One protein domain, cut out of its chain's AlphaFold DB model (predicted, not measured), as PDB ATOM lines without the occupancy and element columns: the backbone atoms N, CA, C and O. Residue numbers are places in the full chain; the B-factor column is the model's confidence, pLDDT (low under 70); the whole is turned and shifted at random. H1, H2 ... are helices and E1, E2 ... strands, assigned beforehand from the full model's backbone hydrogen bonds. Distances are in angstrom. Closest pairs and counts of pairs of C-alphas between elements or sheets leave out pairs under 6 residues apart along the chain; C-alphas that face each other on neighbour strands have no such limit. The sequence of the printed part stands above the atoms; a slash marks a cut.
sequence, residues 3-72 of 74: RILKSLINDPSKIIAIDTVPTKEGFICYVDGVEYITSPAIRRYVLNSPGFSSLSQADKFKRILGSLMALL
ATOM      1  N   ARG A   3     -45.748 -21.641  27.934       64.12
ATOM      2  CA  ARG A   3     -44.500 -21.902  27.199       64.12
ATOM      3  C   ARG A   3     -44.809 -22.048  25.708       64.12
ATOM      4  O   ARG A   3     -45.733 -22.782  25.352       64.12
ATOM      5  N   ILE A   4     -44.039 -21.371  24.850       63.56
ATOM      6  CA  ILE A   4     -43.993 -21.654  23.406       63.56
ATOM      7  C   ILE A   4     -43.555 -23.103  23.266       63.56
ATOM      8  O   ILE A   4     -42.393 -23.400  23.535       63.56
ATOM      9  N   LEU A   5     -44.458 -24.030  22.945       58.59
ATOM     10  CA  LEU A   5     -44.018 -25.423  22.889       58.59
ATOM     11  C   LEU A   5     -44.677 -26.329  21.862       58.59
ATOM     12  O   LEU A   5     -44.256 -27.472  21.798       58.59
ATOM     13  N   LYS A   6     -45.640 -25.883  21.043       54.03
ATOM     14  CA  LYS A   6     -46.147 -26.748  19.954       54.03
ATOM     15  C   LYS A   6     -46.867 -26.028  18.815       54.03
ATOM     16  O   LYS A   6     -46.593 -26.324  17.665       54.03
ATOM     17  N   SER A   7     -47.742 -25.061  19.099       51.47
ATOM     18  CA  SER A   7     -48.525 -24.394  18.041       51.47
ATOM     19  C   SER A   7     -47.679 -23.513  17.115       51.47
ATOM     20  O   SER A   7     -47.943 -23.460  15.922       51.47
ATOM     21  N   LEU A   8     -46.641 -22.871  17.654       60.41
ATOM     22  CA  LEU A   8     -45.706 -22.031  16.899       60.41
ATOM     23  C   LEU A   8     -44.702 -22.799  16.039       60.41
ATOM     24  O   LEU A   8     -44.167 -22.225  15.099       60.41
ATOM     25  N   ILE A   9     -44.438 -24.069  16.366       58.91
ATOM     26  CA  ILE A   9     -43.578 -24.944  15.551       58.91
ATOM     27  C   ILE A   9     -44.205 -25.122  14.168       58.91
ATOM     28  O   ILE A   9     -43.513 -25.077  13.160       58.91
ATOM     29  N   ASN A  10     -45.531 -25.252  14.135       60.31
ATOM     30  CA  ASN A  10     -46.265 -25.531  12.910       60.31
ATOM     31  C   ASN A  10     -46.590 -24.271  12.099       60.31
ATOM     32  O   ASN A  10     -46.858 -24.384  10.908       60.31
ATOM     33  N   ASP A  11     -46.602 -23.089  12.726       70.44
ATOM     34  CA  ASP A  11     -46.907 -21.838  12.032       70.44
ATOM     35  C   ASP A  11     -46.253 -20.610  12.707       70.44
ATOM     36  O   ASP A  11     -46.874 -19.928  13.532       70.44
ATOM     37  N   PRO A  12     -44.984 -20.310  12.375       69.31
ATOM     38  CA  PRO A  12     -44.264 -19.151  12.900       69.31
ATOM     39  C   PRO A  12     -44.786 -17.818  12.340       69.31
ATOM     40  O   PRO A  12     -44.472 -16.771  12.908       69.31
ATOM     41  N   SER A  13     -45.600 -17.832  11.272       74.00
ATOM     42  CA  SER A  13     -46.194 -16.613  10.697       74.00
ATOM     43  C   SER A  13     -47.195 -15.939  11.641       74.00
ATOM     44  O   SER A  13     -47.477 -14.750  11.516       74.00
ATOM     45  N   LYS A  14     -47.658 -16.679  12.653       78.12
ATOM     46  CA  LYS A  14     -48.553 -16.197  13.706       78.12
ATOM     47  C   LYS A  14     -47.873 -15.306  14.741       78.12
ATOM     48  O   LYS A  14     -48.563 -14.709  15.568       78.12
ATOM     49  N   ILE A  15     -46.537 -15.230  14.751       82.44
ATOM     50  CA  ILE A  15     -45.806 -14.322  15.643       82.44
ATOM     51  C   ILE A  15     -45.972 -12.899  15.121       82.44
ATOM     52  O   ILE A  15     -45.344 -12.504  14.143       82.44
ATOM     53  N   ILE A  16     -46.784 -12.114  15.821       81.88
ATOM     54  CA  ILE A  16     -47.074 -10.722  15.457       81.88
ATOM     55  C   ILE A  16     -46.083  -9.737  16.085       81.88
ATOM     56  O   ILE A  16     -45.832  -8.673  15.526       81.88
ATOM     57  N   ALA A  17     -45.505 -10.082  17.238       86.75
ATOM     58  CA  ALA A  17     -44.516  -9.258  17.927       86.75
ATOM     59  C   ALA A  17     -43.651 -10.095  18.878       86.75
ATOM     60  O   ALA A  17     -44.061 -11.152  19.361       86.75
ATOM     61  N   ILE A  18     -42.448  -9.602  19.169       89.06
ATOM     62  CA  ILE A  18     -41.539 -10.160  20.173       89.06
ATOM     63  C   ILE A  18     -40.964  -8.992  20.969       89.06
ATOM     64  O   ILE A  18     -40.427  -8.056  20.374       89.06
ATOM     65  N   ASP A  19     -41.045  -9.064  22.294       90.69
ATOM     66  CA  ASP A  19     -40.318  -8.149  23.166       90.69
ATOM     67  C   ASP A  19     -38.823  -8.477  23.103       90.69
ATOM     68  O   ASP A  19     -38.392  -9.614  23.327       90.69
ATOM     69  N   THR A  20     -38.019  -7.474  22.766       89.06
ATOM     70  CA  THR A  20     -36.569  -7.616  22.626       89.06
ATOM     71  C   THR A  20     -35.840  -7.521  23.960       89.06
ATOM     72  O   THR A  20     -34.644  -7.830  24.027       89.06
ATOM     73  N   VAL A  21     -36.545  -7.139  25.030       89.94
ATOM     74  CA  VAL A  21     -36.032  -7.171  26.396       89.94
ATOM     75  C   VAL A  21     -36.212  -8.587  26.960       89.94
ATOM     76  O   VAL A  21     -37.331  -9.088  27.075       89.94
ATOM     77  N   PRO A  22     -35.121  -9.283  27.322       88.81
ATOM     78  CA  PRO A  22     -35.219 -10.626  27.868       88.81
ATOM     79  C   PRO A  22     -35.711 -10.596  29.320       88.81
ATOM     80  O   PRO A  22     -35.226  -9.839  30.160       88.81
ATOM     81  N   THR A  23     -36.587 -11.531  29.655       89.62
ATOM     82  CA  THR A  23     -36.906 -11.908  31.037       89.62
ATOM     83  C   THR A  23     -35.878 -12.922  31.570       89.62
ATOM     84  O   THR A  23     -34.917 -13.284  30.881       89.62
ATOM     85  N   LYS A  24     -36.066 -13.431  32.797       87.31
ATOM     86  CA  LYS A  24     -35.253 -14.546  33.328       87.31
ATOM     87  C   LYS A  24     -35.442 -15.844  32.532       87.31
ATOM     88  O   LYS A  24     -34.484 -16.585  32.334       87.31
ATOM     89  N   GLU A  25     -36.658 -16.085  32.054       86.44
ATOM     90  CA  GLU A  25     -37.073 -17.344  31.430       86.44
ATOM     91  C   GLU A  25     -36.933 -17.333  29.897       86.44
ATOM     92  O   GLU A  25     -36.902 -18.393  29.282       86.44
ATOM     93  N   GLY A  26     -36.836 -16.167  29.252       90.38
ATOM     94  CA  GLY A  26     -36.920 -16.078  27.793       90.38
ATOM     95  C   GLY A  26     -37.203 -14.674  27.273       90.38
ATOM     96  O   GLY A  26     -37.086 -13.693  28.003       90.38
ATOM     97  N   PHE A  27     -37.631 -14.598  26.021       91.19
ATOM     98  CA  PHE A  27     -38.251 -13.417  25.414       91.19
ATOM     99  C   PHE A  27     -39.771 -13.596  25.416       91.19
ATOM    100  O   PHE A  27     -40.250 -14.733  25.384       91.19
ATOM    101  N   ILE A  28     -40.520 -12.498  25.468       90.25
ATOM    102  CA  ILE A  28     -41.982 -12.541  25.353       90.25
ATOM    103  C   ILE A  28     -42.334 -12.493  23.868       90.25
ATOM    104  O   ILE A  28     -41.845 -11.634  23.141       90.25
ATOM    105  N   CYS A  29     -43.165 -13.418  23.407       88.38
ATOM    106  CA  CYS A  29     -43.683 -13.445  22.046       88.38
ATOM    107  C   CYS A  29     -45.202 -13.342  22.076       88.38
ATOM    108  O   CYS A  29     -45.865 -14.000  22.877       88.38
ATOM    109  N   TYR A  30     -45.743 -12.568  21.148       87.25
ATOM    110  CA  TYR A  30     -47.170 -12.399  20.942       87.25
ATOM    111  C   TYR A  30     -47.574 -13.209  19.715       87.25
ATOM    112  O   TYR A  30     -47.048 -12.986  18.622       87.25
ATOM    113  N   VAL A  31     -48.481 -14.162  19.904       84.19
ATOM    114  CA  VAL A  31     -48.935 -15.094  18.864       84.19
ATOM    115  C   VAL A  31     -50.448 -15.073  18.835       84.19
ATOM    116  O   VAL A  31     -51.060 -15.403  19.849       84.19
ATOM    117  N   ASP A  32     -51.052 -14.667  17.718       82.56
ATOM    118  CA  ASP A  32     -52.512 -14.499  17.610       82.56
ATOM    119  C   ASP A  32     -53.113 -13.705  18.802       82.56
ATOM    120  O   ASP A  32     -54.177 -14.028  19.326       82.56
ATOM    121  N   GLY A  33     -52.393 -12.686  19.297       78.56
ATOM    122  CA  GLY A  33     -52.807 -11.867  20.450       78.56
ATOM    123  C   GLY A  33     -52.613 -12.509  21.833       78.56
ATOM    124  O   GLY A  33     -52.968 -11.904  22.841       78.56
ATOM    125  N   VAL A  34     -52.030 -13.707  21.912       83.62
ATOM    126  CA  VAL A  34     -51.722 -14.399  23.170       83.62
ATOM    127  C   VAL A  34     -50.239 -14.260  23.506       83.62
ATOM    128  O   VAL A  34     -49.370 -14.453  22.657       83.62
ATOM    129  N   GLU A  35     -49.949 -13.965  24.773       87.25
ATOM    130  CA  GLU A  35     -48.586 -13.894  25.296       87.25
ATOM    131  C   GLU A  35     -48.007 -15.274  25.597       87.25
ATOM    132  O   GLU A  35     -48.546 -16.076  26.376       87.25
ATOM    133  N   TYR A  36     -46.828 -15.506  25.040       86.12
ATOM    134  CA  TYR A  36     -46.007 -16.659  25.326       86.12
ATOM    135  C   TYR A  36     -44.615 -16.231  25.743       86.12
ATOM    136  O   TYR A  36     -44.124 -15.169  25.374       86.12
ATOM    137  N   ILE A  37     -43.950 -17.115  26.470       87.81
ATOM    138  CA  ILE A  37     -42.526 -16.982  26.726       87.81
ATOM    139  C   ILE A  37     -41.754 -18.047  25.960       87.81
ATOM    140  O   ILE A  37     -42.190 -19.204  25.877       87.81
ATOM    141  N   THR A  38     -40.608 -17.651  25.404       85.88
ATOM    142  CA  THR A  38     -39.634 -18.582  24.828       85.88
ATOM    143  C   THR A  38     -38.982 -19.440  25.929       85.88
ATOM    144  O   THR A  38     -39.574 -19.688  26.981       85.88
ATOM    145  N   SER A  39     -37.768 -19.943  25.696       86.06
ATOM    146  CA  SER A  39     -37.039 -20.756  26.667       86.06
ATOM    147  C   SER A  39     -35.730 -20.099  27.120       86.06
ATOM    148  O   SER A  39     -35.141 -19.288  26.388       86.06
ATOM    149  N   PRO A  40     -35.178 -20.527  28.274       88.94
ATOM    150  CA  PRO A  40     -33.876 -20.056  28.737       88.94
ATOM    151  C   PRO A  40     -32.729 -20.407  27.776       88.94
ATOM    152  O   PRO A  40     -31.660 -19.796  27.833       88.94
ATOM    153  N   ALA A  41     -32.918 -21.408  26.907       86.81
ATOM    154  CA  ALA A  41     -31.965 -21.760  25.859       86.81
ATOM    155  C   ALA A  41     -31.960 -20.710  24.738       86.81
ATOM    156  O   ALA A  41     -30.887 -20.210  24.407       86.81
ATOM    157  N   ILE A  42     -33.139 -20.292  24.246       87.56
ATOM    158  CA  ILE A  42     -33.260 -19.193  23.266       87.56
ATOM    159  C   ILE A  42     -32.628 -17.920  23.826       87.56
ATOM    160  O   ILE A  42     -31.833 -17.271  23.151       87.56
ATOM    161  N   ARG A  43     -32.936 -17.586  25.087       90.88
ATOM    162  CA  ARG A  43     -32.355 -16.425  25.772       90.88
ATOM    163  C   ARG A  43     -30.831 -16.447  25.727       90.88
ATOM    164  O   ARG A  43     -30.221 -15.470  25.306       90.88
ATOM    165  N   ARG A  44     -30.218 -17.552  26.157       91.00
ATOM    166  CA  ARG A  44     -28.756 -17.697  26.157       91.00
ATOM    167  C   ARG A  44     -28.180 -17.604  24.750       91.00
ATOM    168  O   ARG A  44     -27.196 -16.905  24.557       91.00
ATOM    169  N   TYR A  45     -28.811 -18.254  23.779       89.94
ATOM    170  CA  TYR A  45     -28.358 -18.236  22.393       89.94
ATOM    171  C   TYR A  45     -28.354 -16.819  21.800       89.94
ATOM    172  O   TYR A  45     -27.347 -16.382  21.249       89.94
ATOM    173  N   VAL A  46     -29.448 -16.069  21.973       91.50
ATOM    174  CA  VAL A  46     -29.569 -14.699  21.455       91.50
ATOM    175  C   VAL A  46     -28.604 -13.747  22.159       91.50
ATOM    176  O   VAL A  46     -27.919 -12.978  21.493       91.50
ATOM    177  N   LEU A  47     -28.527 -13.793  23.493       91.25
ATOM    178  CA  LEU A  47     -27.682 -12.865  24.256       91.25
ATOM    179  C   LEU A  47     -26.187 -13.118  24.062       91.25
ATOM    180  O   LEU A  47     -25.402 -12.180  24.156       91.25
ATOM    181  N   ASN A  48     -25.803 -14.354  23.747       91.19
ATOM    182  CA  ASN A  48     -24.428 -14.690  23.388       91.19
ATOM    183  C   ASN A  48     -24.121 -14.410  21.906       91.19
ATOM    184  O   ASN A  48     -22.990 -14.622  21.469       91.19
ATOM    185  N   SER A  49     -25.099 -13.951  21.117       88.44
ATOM    186  CA  SER A  49     -24.880 -13.596  19.719       88.44
ATOM    187  C   SER A  49     -24.097 -12.276  19.618       88.44
ATOM    188  O   SER A  49     -24.533 -11.265  20.181       88.44
ATOM    189  N   PRO A  50     -22.963 -12.243  18.891       90.38
ATOM    190  CA  PRO A  50     -22.154 -11.037  18.755       90.38
ATOM    191  C   PRO A  50     -22.962  -9.843  18.236       90.38
ATOM    192  O   PRO A  50     -23.685  -9.945  17.244       90.38
ATOM    193  N   GLY A  51     -22.829  -8.702  18.914       90.19
ATOM    194  CA  GLY A  51     -23.449  -7.440  18.505       90.19
ATOM    195  C   GLY A  51     -24.955  -7.328  18.758       90.19
ATOM    196  O   GLY A  51     -25.522  -6.296  18.411       90.19
ATOM    197  N   PHE A  52     -25.611  -8.319  19.382       91.62
ATOM    198  CA  PHE A  52     -27.060  -8.281  19.629       91.62
ATOM    199  C   PHE A  52     -27.513  -7.018  20.376       91.62
ATOM    200  O   PHE A  52     -28.527  -6.422  20.021       91.62
ATOM    201  N   SER A  53     -26.759  -6.574  21.384       88.88
ATOM    202  CA  SER A  53     -27.067  -5.361  22.154       88.88
ATOM    203  C   SER A  53     -27.101  -4.097  21.290       88.88
ATOM    204  O   SER A  53     -27.961  -3.242  21.520       88.88
ATOM    205  N   SER A  54     -26.233  -4.026  20.280       94.00
ATOM    206  CA  SER A  54     -26.079  -2.900  19.351       94.00
ATOM    207  C   SER A  54     -27.056  -2.925  18.175       94.00
ATOM    208  O   SER A  54     -27.116  -1.961  17.415       94.00
ATOM    209  N   LEU A  55     -27.814  -4.011  17.996       93.69
ATOM    210  CA  LEU A  55     -28.804  -4.113  16.927       93.69
ATOM    211  C   LEU A  55     -29.967  -3.136  17.139       93.69
ATOM    212  O   LEU A  55     -30.397  -2.873  18.270       93.69
ATOM    213  N   SER A  56     -30.525  -2.672  16.019       94.25
ATOM    214  CA  SER A  56     -31.800  -1.960  16.002       94.25
ATOM    215  C   SER A  56     -32.920  -2.843  16.568       94.25
ATOM    216  O   SER A  56     -32.811  -4.071  16.589       94.25
ATOM    217  N   GLN A  57     -34.030  -2.242  17.004       88.31
ATOM    218  CA  GLN A  57     -35.193  -3.008  17.475       88.31
ATOM    219  C   GLN A  57     -35.699  -4.008  16.420       88.31
ATOM    220  O   GLN A  57     -35.954  -5.171  16.735       88.31
ATOM    221  N   ALA A  58     -35.754  -3.591  15.151       88.75
ATOM    222  CA  ALA A  58     -36.170  -4.449  14.044       88.75
ATOM    223  C   ALA A  58     -35.212  -5.635  13.827       88.75
ATOM    224  O   ALA A  58     -35.650  -6.756  13.565       88.75
ATOM    225  N   ASP A  59     -33.903  -5.422  13.976       91.38
ATOM    226  CA  ASP A  59     -32.919  -6.494  13.801       91.38
ATOM    227  C   ASP A  59     -32.842  -7.418  15.019       91.38
ATOM    228  O   ASP A  59     -32.636  -8.624  14.864       91.38
ATOM    229  N   LYS A  60     -33.089  -6.896  16.229       91.31
ATOM    230  CA  LYS A  60     -33.271  -7.716  17.435       91.31
ATOM    231  C   LYS A  60     -34.458  -8.656  17.276       91.31
ATOM    232  O   LYS A  60     -34.307  -9.849  17.534       91.31
ATOM    233  N   PHE A  61     -35.588  -8.147  16.784       89.81
ATOM    234  CA  PHE A  61     -36.755  -8.968  16.465       89.81
ATOM    235  C   PHE A  61     -36.387 -10.109  15.505       89.81
ATOM    236  O   PHE A  61     -36.590 -11.278  15.837       89.81
ATOM    237  N   LYS A  62     -35.758  -9.794  14.362       88.38
ATOM    238  CA  LYS A  62     -35.335 -10.805  13.373       88.38
ATOM    239  C   LYS A  62     -34.378 -11.834  13.972       88.38
ATOM    240  O   LYS A  62     -34.516 -13.026  13.709       88.38
ATOM    241  N   ARG A  63     -33.421 -11.396  14.799       90.25
ATOM    242  CA  ARG A  63     -32.459 -12.288  15.461       90.25
ATOM    243  C   ARG A  63     -33.147 -13.242  16.434       90.25
ATOM    244  O   ARG A  63     -32.814 -14.428  16.431       90.25
ATOM    245  N   ILE A  64     -34.072 -12.749  17.259       89.69
ATOM    246  CA  ILE A  64     -34.803 -13.588  18.218       89.69
ATOM    247  C   ILE A  64     -35.690 -14.577  17.467       89.69
ATOM    248  O   ILE A  64     -35.640 -15.765  17.772       89.69
ATOM    249  N   LEU A  65     -36.432 -14.112  16.457       86.56
ATOM    250  CA  LEU A  65     -37.289 -14.961  15.632       86.56
ATOM    251  C   LEU A  65     -36.483 -16.065  14.934       86.56
ATOM    252  O   LEU A  65     -36.814 -17.239  15.066       86.56
ATOM    253  N   GLY A  66     -35.376 -15.717  14.271       86.44
ATOM    254  CA  GLY A  66     -34.508 -16.699  13.617       86.44
ATOM    255  C   GLY A  66     -33.891 -17.699  14.600       86.44
ATOM    256  O   GLY A  66     -33.827 -18.890  14.311       86.44
ATOM    257  N   SER A  67     -33.504 -17.242  15.796       87.19
ATOM    258  CA  SER A  67     -33.004 -18.127  16.861       87.19
ATOM    259  C   SER A  67     -34.084 -19.070  17.379       87.19
ATOM    260  O   SER A  67     -33.794 -20.223  17.689       87.19
ATOM    261  N   LEU A  68     -35.326 -18.587  17.471       82.94
ATOM    262  CA  LEU A  68     -36.477 -19.403  17.821       82.94
ATOM    263  C   LEU A  68     -36.644 -20.519  16.787       82.94
ATOM    264  O   LEU A  68     -36.624 -21.685  17.153       82.94
ATOM    265  N   MET A  69     -36.707 -20.168  15.500       79.75
ATOM    266  CA  MET A  69     -36.892 -21.131  14.410       79.75
ATOM    267  C   MET A  69     -35.755 -22.156  14.307       79.75
ATOM    268  O   MET A  69     -36.013 -23.311  13.997       79.75
ATOM    269  N   ALA A  70     -34.512 -21.767  14.604       81.31
ATOM    270  CA  ALA A  70     -33.362 -22.673  14.564       81.31
ATOM    271  C   ALA A  70     -33.328 -23.696  15.716       81.31
ATOM    272  O   ALA A  70     -32.668 -24.726  15.603       81.31
ATOM    273  N   LEU A  71     -33.984 -23.396  16.840       76.31
ATOM    274  CA  LEU A  71     -33.935 -24.198  18.069       76.31
ATOM    275  C   LEU A  71     -35.249 -24.931  18.369       76.31
ATOM    276  O   LEU A  71     -35.316 -25.687  19.340       76.31
ATOM    277  N   LEU A  72     -36.292 -24.714  17.565       69.62
ATOM    278  CA  LEU A  72     -37.492 -25.539  17.604       69.62
ATOM    279  C   LEU A  72     -37.187 -26.890  16.926       69.62
ATOM    280  O   LEU A  72     -36.590 -26.899  15.850       69.62
TER     281      LEU A  72
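What this domain is: This is residues 3 to 72 of the 74 residues of an uncharacterized protein of Hymenobacter sp (UniProt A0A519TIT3). A small sheet of three strands stands at one side of a helical hairpin of H2 and the longer H3; H3 passes the sheet with residues 57 to 65, and H2 packs on H3, away from the sheet. The short H1 is near both the sheet and H3. The printed part has 70 residues, with three named helices and three named strands in the order H1 E1 E2 E3 H2 H3; the class is mixed, helices and strands. The sheet, E1 - E2 - E3, is all antiparallel. The whole is compact, with a radius of gyration of the C-alphas of 11.0 A, and spans 30 by 21 by 20 A.

How they stand to each other: H1, residues 7 to 10, is close to but not clearly touching H3, residues 57 to 71; their closest C-alphas, of Ile 9 and Met 69, are 7.8 A apart. E1, residues 15 to 18, E2, residues 28 to 31, and E3, residues 34 to 37, form a meander, each strand the antiparallel neighbour of the one before. E1 and E2 are a hairpin, with N 16 and O 30 within hydrogen-bond range at 2.9 A. E2 and E3 are another, with N 29 and O 36 at 2.8 A. H2, residues 40 to 47, is apart from E1 and E2. It touches H3 at a steep tilt of 45 degrees, opposite ways, as a helical hairpin; their closest C-alphas, of Val 46 and Ile 64, are 6.3 A apart. H3 is on the sheet but only grazes it; the C-alphas of Ile 18 and Phe 61 are the closest of E1 and H3, at 6.2 A. Every O i to N i+4 pair is within range in H2 and H3; H1 is too short for one.

Where its parts are: H1 begins at C-alpha 7, (-48.525, -24.394, 18.041). E2 is 9.8 A long, E3 10.2 A, H2 10.5 A and H3 21.2 A; H3 ends at C-alpha 71, (-33.935, -24.198, 18.069).

The domain as a whole: The C-alphas farthest apart, of Lys 6 and Ser 54, are 31.2 A apart. The printed part has no cut and no long link. Residues 3 to 10, 12 and 72 have pLDDT under 70.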